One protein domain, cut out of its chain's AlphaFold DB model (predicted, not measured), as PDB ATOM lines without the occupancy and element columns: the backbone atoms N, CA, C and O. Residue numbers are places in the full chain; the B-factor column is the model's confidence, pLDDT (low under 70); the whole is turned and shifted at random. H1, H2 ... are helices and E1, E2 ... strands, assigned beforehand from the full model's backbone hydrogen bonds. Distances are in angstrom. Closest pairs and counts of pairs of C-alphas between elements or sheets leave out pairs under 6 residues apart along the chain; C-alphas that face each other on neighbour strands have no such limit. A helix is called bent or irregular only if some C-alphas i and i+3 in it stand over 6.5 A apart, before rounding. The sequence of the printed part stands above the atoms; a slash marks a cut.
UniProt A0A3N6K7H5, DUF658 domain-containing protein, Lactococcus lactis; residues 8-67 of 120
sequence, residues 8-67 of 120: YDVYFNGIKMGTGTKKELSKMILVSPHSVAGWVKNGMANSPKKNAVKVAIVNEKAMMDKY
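This is residues 8 to 67 of the 120 residues of the protein "DUF658 domain-containing protein" of Lactococcus lactis (UniProt A0A3N6K7H5). A small three-stranded antiparallel sheet has two helices, H1 and H2, packed over one face, H1 over the edge strand E2 and the longer H2 crossing over E1 and E3, while the other face is largely bare. Two short helices, H3 and H4, sit at opposite ends of the longest axis and only graze the sheet. The printed part has 60 residues, with four named helices and three named strands in the order E1, E2, H1, H2, H3, E3, H4; the sheet runs E2, E1, E3, and the class is mixed, helices and strands. The whole is compact, with a radius of gyration of the C-alphas of 11.0 A and spans of 32 by 24 by 18 A.

E1 is residues 8 to 12, 13.1 A long, and begins with C-alpha 8 at (14.578, -31.571, -29.169). E2 is residues 15 to 21, 18.1 A. H1 is residues 22 to 28, 9.9 A. H2, residues 33 to 44, measures 17.2 A and begins with C-alpha 33 at (6.572, -21.895, -28.424). H3, residues 48 to 52, is 8.6 A long and irregular: C-alphas 48 and 51 are 7.2 A apart. E3 is residues 55 to 58, 10.1 A. H4, residues 60 to 66, is 9.9 A long and ends with C-alpha 66 at (11.629, -40.351, -37.561).

E1 and E2 form a hairpin, antiparallel at 153 degrees, with N 10 and O 18 at 2.9 A, within hydrogen-bond range. E1 and E3 are antiparallel at 156 degrees, with N 9 and O 57 at 2.8 A. H1 and H2 are on the same face of the sheet. H1, at a height of 7.0 A over the sheet, lies over E2 and runs slantwise to the strands, at 51 degrees to E2 on the local plane; the closest C-alphas of H1 and E2, Leu 25 and Thr 19, are 7.1 A apart. H2, at a height of 8.1 A, lies over E1 and E3 and runs across the strands, at 80 degrees to E1 on the local plane; its closest C-alpha pair with E3 is Trp 39 and Val 55, 4.3 A. H2 touches H1 with residues 33 to 37 alone, the closest C-alphas being those of Ser 26 and Pro 33, 5.2 A; they run opposite ways at a steep tilt of 67 degrees, only just short of about perpendicular. H2 and H3 are close but not clearly touching, the C-alphas of Asn 42 and Lys 50 being 6.7 A apart. H3 only grazes the sheet with residues 50 to 52, and H4 with residues 60 to 63. H3 and H4 are apart. In H1, H2 and H4 every O i to N i+4 pair is within hydrogen-bond range; in H3 it is 0 of 1, beside 1 of 2 O i to N i+3 pairs.

The two C-alphas farthest apart, those of Pro 48 and Tyr 67, are 32.1 A apart. The printed part has no cut, and its six links between named elements are tight. Mean pLDDT of the printed part is 84.8; residues 46 to 51 are under 70.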
ATOM      1  N   TYR A   8      13.632 -32.092 -30.143       90.94
ATOM      2  CA  TYR A   8      14.578 -31.571 -29.169       90.94
ATOM      3  C   TYR A   8      14.435 -32.284 -27.828       90.94
ATOM      4  O   TYR A   8      13.323 -32.587 -27.400       90.94
ATOM      5  N   ASP A   9      15.563 -32.457 -27.152       90.38
ATOM      6  CA  ASP A   9      15.641 -32.759 -25.730       90.38
ATOM      7  C   ASP A   9      15.810 -31.443 -24.962       90.38
ATOM      8  O   ASP A   9      16.721 -30.657 -25.246       90.38
ATOM      9  N   VAL A  10      14.921 -31.177 -24.005       90.75
ATOM     10  CA  VAL A  10      15.006 -29.996 -23.136       90.75
ATOM     11  C   VAL A  10      15.661 -30.377 -21.823       90.75
ATOM     12  O   VAL A  10      15.245 -31.333 -21.171       90.75
ATOM     13  N   TYR A  11      16.639 -29.577 -21.415       88.31
ATOM     14  CA  TYR A  11      17.333 -29.711 -20.147       88.31
ATOM     15  C   TYR A  11      17.187 -28.441 -19.320       88.31
ATOM     16  O   TYR A  11      17.189 -27.322 -19.844       88.31
ATOM     17  N   PHE A  12      17.103 -28.622 -18.009       85.75
ATOM     18  CA  PHE A  12      17.212 -27.551 -17.035       85.75
ATOM     19  C   PHE A  12      18.139 -28.011 -15.917       85.75
ATOM     20  O   PHE A  12      17.899 -29.053 -15.318       85.75
ATOM     21  N   ASN A  13      19.218 -27.265 -15.671       83.12
ATOM     22  CA  ASN A  13      20.220 -27.635 -14.670       83.12
ATOM     23  C   ASN A  13      20.776 -29.063 -14.845       83.12
ATOM     24  O   ASN A  13      20.936 -29.809 -13.887       83.12
ATOM     25  N   GLY A  14      20.996 -29.480 -16.097       78.75
ATOM     26  CA  GLY A  14      21.460 -30.832 -16.438       78.75
ATOM     27  C   GLY A  14      20.394 -31.933 -16.359       78.75
ATOM     28  O   GLY A  14      20.622 -33.027 -16.866       78.75
ATOM     29  N   ILE A  15      19.210 -31.654 -15.807       85.00
ATOM     30  CA  ILE A  15      18.106 -32.616 -15.716       85.00
ATOM     31  C   ILE A  15      17.279 -32.559 -16.999       85.00
ATOM     32  O   ILE A  15      16.864 -31.482 -17.441       85.00
ATOM     33  N   LYS A  16      17.030 -33.723 -17.608       88.81
ATOM     34  CA  LYS A  16      16.179 -33.842 -18.795       88.81
ATOM     35  C   LYS A  16      14.714 -33.633 -18.404       88.81
ATOM     36  O   LYS A  16      14.163 -34.401 -17.627       88.81
ATOM     37  N   MET A  17      14.089 -32.612 -18.981       89.12
ATOM     38  CA  MET A  17      12.698 -32.226 -18.719       89.12
ATOM     39  C   MET A  17      11.710 -32.880 -19.692       89.12
ATOM     40  O   MET A  17      10.536 -33.023 -19.373       89.12
ATOM     41  N   GLY A  18      12.159 -33.241 -20.896       89.56
ATOM     42  CA  GLY A  18      11.305 -33.875 -21.899       89.56
ATOM     43  C   GLY A  18      11.934 -33.927 -23.286       89.56
ATOM     44  O   GLY A  18      12.951 -33.280 -23.546       89.56
ATOM     45  N   THR A  19      11.300 -34.697 -24.169       92.81
ATOM     46  CA  THR A  19      11.677 -34.866 -25.579       92.81
ATOM     47  C   THR A  19      10.470 -34.550 -26.446       92.81
ATOM     48  O   THR A  19       9.385 -35.048 -26.161       92.81
ATOM     49  N   GLY A  20      10.637 -33.782 -27.517       92.50
ATOM     50  CA  GLY A  20       9.558 -33.589 -28.486       92.50
ATOM     51  C   GLY A  20       9.814 -32.469 -29.482       92.50
ATOM     52  O   GLY A  20      10.873 -31.835 -29.503       92.50
ATOM     53  N   THR A  21       8.823 -32.204 -30.325       91.88
ATOM     54  CA  THR A  21       8.817 -31.016 -31.186       91.88
ATOM     55  C   THR A  21       8.626 -29.743 -30.356       91.88
ATOM     56  O   THR A  21       8.192 -29.774 -29.204       91.88
ATOM     57  N   LYS A  22       8.894 -28.565 -30.938       90.69
ATOM     58  CA  LYS A  22       8.670 -27.282 -30.239       90.69
ATOM     59  C   LYS A  22       7.230 -27.117 -29.739       90.69
ATOM     60  O   LYS A  22       7.022 -26.526 -28.684       90.69
ATOM     61  N   LYS A  23       6.253 -27.613 -30.505       90.94
ATOM     62  CA  LYS A  23       4.830 -27.552 -30.150       90.94
ATOM     63  C   LYS A  23       4.504 -28.509 -29.007       90.94
ATOM     64  O   LYS A  23       3.811 -28.118 -28.076       90.94
ATOM     65  N   GLU A  24       5.028 -29.732 -29.060       92.25
ATOM     66  CA  GLU A  24       4.859 -30.723 -27.990       92.25
ATOM     67  C   GLU A  24       5.485 -30.233 -26.685       92.25
ATOM     68  O   GLU A  24       4.815 -30.205 -25.660       92.25
ATOM     69  N   LEU A  25       6.731 -29.752 -26.726       91.81
ATOM     70  CA  LEU A  25       7.439 -29.223 -25.554       91.81
ATOM     71  C   LEU A  25       6.746 -27.994 -24.958       91.81
ATOM     72  O   LEU A  25       6.700 -27.842 -23.741       91.81
ATOM     73  N   SER A  26       6.185 -27.133 -25.811       92.50
ATOM     74  CA  SER A  26       5.383 -25.986 -25.383       92.50
ATOM     75  C   SER A  26       4.157 -26.424 -24.578       92.50
ATOM     76  O   SER A  26       3.896 -25.850 -23.523       92.50
ATOM     77  N   LYS A  27       3.455 -27.473 -25.023       93.50
ATOM     78  CA  LYS A  27       2.302 -28.031 -24.305       93.50
ATOM     79  C   LYS A  27       2.714 -28.771 -23.030       93.50
ATOM     80  O   LYS A  27       2.112 -28.541 -21.992       93.50
ATOM     81  N   MET A  28       3.756 -29.606 -23.092       91.19
ATOM     82  CA  MET A  28       4.224 -30.400 -21.945       91.19
ATOM     83  C   MET A  28       4.740 -29.532 -20.797       91.19
ATOM     84  O   MET A  28       4.496 -29.838 -19.637       91.19
ATOM     85  N   ILE A  29       5.456 -28.450 -21.114       88.44
ATOM     86  CA  ILE A  29       6.105 -27.586 -20.116       88.44
ATOM     87  C   ILE A  29       5.247 -26.335 -19.828       88.44
ATOM     88  O   ILE A  29       5.638 -25.498 -19.021       88.44
ATOM     89  N   LEU A  30       4.076 -26.207 -20.468       90.94
ATOM     90  CA  LEU A  30       3.152 -25.071 -20.332       90.94
ATOM     91  C   LEU A  30       3.835 -23.713 -20.573       90.94
ATOM     92  O   LEU A  30       3.682 -22.757 -19.815       90.94
ATOM     93  N   VAL A  31       4.616 -23.624 -21.649       89.94
ATOM     94  CA  VAL A  31       5.322 -22.398 -22.052       89.94
ATOM     95  C   VAL A  31       4.974 -22.013 -23.478       89.94
ATOM     96  O   VAL A  31       4.561 -22.849 -24.279       89.94
ATOM     97  N   SER A  32       5.215 -20.754 -23.844       90.62
ATOM     98  CA  SER A  32       5.044 -20.335 -25.235       90.62
ATOM     99  C   SER A  32       6.029 -21.071 -26.168       90.62
ATOM    100  O   SER A  32       7.183 -21.323 -25.795       90.62
ATOM    101  N   PRO A  33       5.645 -21.357 -27.425       87.50
ATOM    102  CA  PRO A  33       6.572 -21.895 -28.424       87.50
ATOM    103  C   PRO A  33       7.791 -20.989 -28.668       87.50
ATOM    104  O   PRO A  33       8.855 -21.464 -29.072       87.50
ATOM    105  N   HIS A  34       7.650 -19.679 -28.422       89.56
ATOM    106  CA  HIS A  34       8.744 -18.708 -28.502       89.56
ATOM    107  C   HIS A  34       9.790 -18.937 -27.407       89.56
ATOM    108  O   HIS A  34      10.985 -18.903 -27.703       89.56
ATOM    109  N   SER A  35       9.367 -19.275 -26.187       88.25
ATOM    110  CA  SER A  35      10.278 -19.648 -25.100       88.25
ATOM    111  C   SER A  35      11.111 -20.876 -25.474       88.25
ATOM    112  O   SER A  35      12.335 -20.849 -25.345       88.25
ATOM    113  N   VAL A  36      10.480 -21.910 -26.045       87.19
ATOM    114  CA  VAL A  36      11.190 -23.115 -26.517       87.19
ATOM    115  C   VAL A  36      12.187 -22.768 -27.627       87.19
ATOM    116  O   VAL A  36      13.310 -23.270 -27.641       87.19
ATOM    117  N   ALA A  37      11.828 -21.866 -28.547       87.31
ATOM    118  CA  ALA A  37      12.761 -21.383 -29.564       87.31
ATOM    119  C   ALA A  37      13.964 -20.633 -28.958       87.31
ATOM    120  O   ALA A  37      15.076 -20.773 -29.471       87.31
ATOM    121  N   GLY A  38      13.761 -19.891 -27.865       88.06
ATOM    122  CA  GLY A  38      14.835 -19.287 -27.075       88.06
ATOM    123  C   GLY A  38      15.776 -20.332 -26.470       88.06
ATOM    124  O   GLY A  38      16.993 -20.205 -26.587       88.06
ATOM    125  N   TRP A  39      15.237 -21.424 -25.926       89.69
ATOM    126  CA  TRP A  39      16.049 -22.508 -25.358       89.69
ATOM    127  C   TRP A  39      16.903 -23.223 -26.405       89.69
ATOM    128  O   TRP A  39      18.029 -23.616 -26.104       89.69
ATOM    129  N   VAL A  40      16.418 -23.338 -27.647       86.56
ATOM    130  CA  VAL A  40      17.226 -23.863 -28.762       86.56
ATOM    131  C   VAL A  40      18.437 -22.966 -29.020       86.56
ATOM    132  O   VAL A  40      19.551 -23.461 -29.169       86.56
ATOM    133  N   LYS A  41      18.251 -21.637 -29.021       85.00
ATOM    134  CA  LYS A  41      19.367 -20.686 -29.160       85.00
ATOM    135  C   LYS A  41      20.371 -20.831 -28.013       85.00
ATOM    136  O   LYS A  41      21.573 -20.857 -28.268       85.00
ATOM    137  N   ASN A  42      19.883 -21.005 -26.785       83.62
ATOM    138  CA  ASN A  42      20.737 -21.213 -25.613       83.62
ATOM    139  C   ASN A  42      21.531 -22.527 -25.691       83.62
ATOM    140  O   ASN A  42      22.706 -22.544 -25.335       83.62
ATOM    141  N   GLY A  43      20.926 -23.608 -26.197       77.69
ATOM    142  CA  GLY A  43      21.609 -24.890 -26.403       77.69
ATOM    143  C   GLY A  43      22.763 -24.792 -27.406       77.69
ATOM    144  O   GLY A  43      23.842 -25.341 -27.171       77.69
ATOM    145  N   MET A  44      22.578 -24.016 -28.479       76.25
ATOM    146  CA  MET A  44      23.620 -23.768 -29.487       76.25
ATOM    147  C   MET A  44      24.747 -22.846 -28.990       76.25
ATOM    148  O   MET A  44      25.874 -22.945 -29.468       76.25
ATOM    149  N   ALA A  45      24.480 -21.949 -28.038       74.56
ATOM    150  CA  ALA A  45      25.464 -20.980 -27.559       74.56
ATOM    151  C   ALA A  45      26.530 -21.651 -26.681       74.56
ATOM    152  O   ALA A  45      26.189 -22.233 -25.659       74.56
ATOM    153  N   ASN A  46      27.820 -21.553 -27.022       65.38
ATOM    154  CA  ASN A  46      28.933 -22.060 -26.202       65.38
ATOM    155  C   ASN A  46      29.220 -21.144 -25.006       65.38
ATOM    156  O   ASN A  46      30.198 -20.407 -24.993       65.38
ATOM    157  N   SER A  47      28.331 -21.174 -24.012       64.81
ATOM    158  CA  SER A  47      28.445 -20.388 -22.783       64.81
ATOM    159  C   SER A  47      28.597 -21.290 -21.553       64.81
ATOM    160  O   SER A  47      27.876 -22.284 -21.445       64.81
ATOM    161  N   PRO A  48      29.445 -20.935 -20.570       61.97
ATOM    162  CA  PRO A  48      29.491 -21.633 -19.281       61.97
ATOM    163  C   PRO A  48      28.160 -21.533 -18.513       61.97
ATOM    164  O   PRO A  48      27.880 -22.351 -17.643       61.97
ATOM    165  N   LYS A  49      27.284 -20.580 -18.875       62.25
ATOM    166  CA  LYS A  49      25.947 -20.414 -18.283       62.25
ATOM    167  C   LYS A  49      24.890 -21.382 -18.837       62.25
ATOM    168  O   LYS A  49      23.738 -21.290 -18.418       62.25
ATOM    169  N   LYS A  50      25.240 -22.308 -19.747       64.06
ATOM    170  CA  LYS A  50      24.298 -23.305 -20.303       64.06
ATOM    171  C   LYS A  50      23.578 -24.109 -19.211       64.06
ATOM    172  O   LYS A  50      22.411 -24.428 -19.383       64.06
ATOM    173  N   ASN A  51      24.244 -24.387 -18.089       63.34
ATOM    174  CA  ASN A  51      23.661 -25.167 -16.994       63.34
ATOM    175  C   ASN A  51      22.679 -24.350 -16.134       63.34
ATOM    176  O   ASN A  51      21.776 -24.919 -15.537       63.34
ATOM    177  N   ALA A  52      22.796 -23.020 -16.111       71.06
ATOM    178  CA  ALA A  52      21.935 -22.152 -15.303       71.06
ATOM    179  C   ALA A  52      20.601 -21.795 -15.989       71.06
ATOM    180  O   ALA A  52      19.703 -21.243 -15.357       71.06
ATOM    181  N   VAL A  53      20.461 -22.078 -17.288       79.50
ATOM    182  CA  VAL A  53      19.297 -21.690 -18.098       79.50
ATOM    183  C   VAL A  53      18.702 -22.927 -18.763       79.50
ATOM    184  O   VAL A  53      19.398 -23.898 -19.038       79.50
ATOM    185  N   LYS A  54      17.397 -22.903 -19.050       86.31
ATOM    186  CA  LYS A  54      16.763 -23.940 -19.873       86.31
ATOM    187  C   LYS A  54      17.376 -23.940 -21.276       86.31
ATOM    188  O   LYS A  54      17.433 -22.896 -21.943       86.31
ATOM    189  N   VAL A  55      17.804 -25.116 -21.721       89.19
ATOM    190  CA  VAL A  55      18.390 -25.345 -23.046       89.19
ATOM    191  C   VAL A  55      17.623 -26.440 -23.771       89.19
ATOM    192  O   VAL A  55      17.118 -27.372 -23.153       89.19
ATOM    193  N   ALA A  56      17.530 -26.320 -25.090       87.81
ATOM    194  CA  ALA A  56      16.960 -27.344 -25.952       87.81
ATOM    195  C   ALA A  56      18.019 -27.768 -26.971       87.81
ATOM    196  O   ALA A  56      18.563 -26.929 -27.693       87.81
ATOM    197  N   ILE A  57      18.317 -29.062 -27.017       86.69
ATOM    198  CA  ILE A  57      19.335 -29.657 -27.886       86.69
ATOM    199  C   ILE A  57      18.620 -30.557 -28.886       86.69
ATOM    200  O   ILE A  57      17.663 -31.233 -28.528       86.69
ATOM    201  N   VAL A  58      19.029 -30.535 -30.157       88.44
ATOM    202  CA  VAL A  58      18.428 -31.416 -31.169       88.44
ATOM    203  C   VAL A  58      18.707 -32.865 -30.784       88.44
ATOM    204  O   VAL A  58      19.859 -33.236 -30.578       88.44
ATOM    205  N   ASN A  59      17.658 -33.678 -30.708       88.31
ATOM    206  CA  ASN A  59      17.807 -35.108 -30.490       88.31
ATOM    207  C   ASN A  59      18.062 -35.777 -31.844       88.31
ATOM    208  O   ASN A  59      17.128 -36.086 -32.585       88.31
ATOM    209  N   GLU A  60      19.338 -35.939 -32.190       85.75
ATOM    210  CA  GLU A  60      19.749 -36.496 -33.481       85.75
ATOM    211  C   GLU A  60      19.245 -37.925 -33.675       85.75
ATOM    212  O   GLU A  60      18.789 -38.252 -34.764       85.75
ATOM    213  N   LYS A  61      19.236 -38.744 -32.615       85.12
ATOM    214  CA  LYS A  61      18.726 -40.118 -32.672       85.12
ATOM    215  C   LYS A  61      17.241 -40.142 -33.037       85.12
ATOM    216  O   LYS A  61      16.865 -40.766 -34.019       85.12
ATOM    217  N   ALA A  62      16.418 -39.375 -32.322       85.69
ATOM    218  CA  ALA A  62      14.989 -39.283 -32.617       85.69
ATOM    219  C   ALA A  62      14.715 -38.682 -34.009       85.69
ATOM    220  O   ALA A  62      13.739 -39.045 -34.665       85.69
ATOM    221  N   MET A  63      15.572 -37.766 -34.473       88.25
ATOM    222  CA  MET A  63      15.488 -37.218 -35.827       88.25
ATOM    223  C   MET A  63      15.815 -38.254 -36.902       88.25
ATOM    224  O   MET A  63      15.103 -38.301 -37.899       88.25
ATOM    225  N   MET A  64      16.850 -39.070 -36.703       84.44
ATOM    226  CA  MET A  64      17.218 -40.154 -37.619       84.44
ATOM    227  C   MET A  64      16.143 -41.243 -37.660       84.44
ATOM    228  O   MET A  64      15.772 -41.676 -38.747       84.44
ATOM    229  N   ASP A  65      15.595 -41.616 -36.497       86.00
ATOM    230  CA  ASP A  65      14.531 -42.622 -36.386       86.00
ATOM    231  C   ASP A  65      13.248 -42.168 -37.105       86.00
ATOM    232  O   ASP A  65      12.617 -42.945 -37.819       86.00
ATOM    233  N   LYS A  66      12.856 -40.893 -36.947       85.00
ATOM    234  CA  LYS A  66      11.629 -40.351 -37.561       85.00
ATOM    235  C   LYS A  66      11.804 -39.977 -39.034       85.00
ATOM    236  O   LYS A  66      10.838 -40.010 -39.794       85.00
ATOM    237  N   TYR A  67      13.007 -39.571 -39.429       85.00
ATOM    238  CA  TYR A  67      13.309 -39.071 -40.766       85.00
ATOM    239  C   TYR A  67      14.556 -39.778 -41.321       85.00
ATOM    240  O   TYR A  67      15.655 -39.213 -41.269       85.00
TER     241      TYR A  67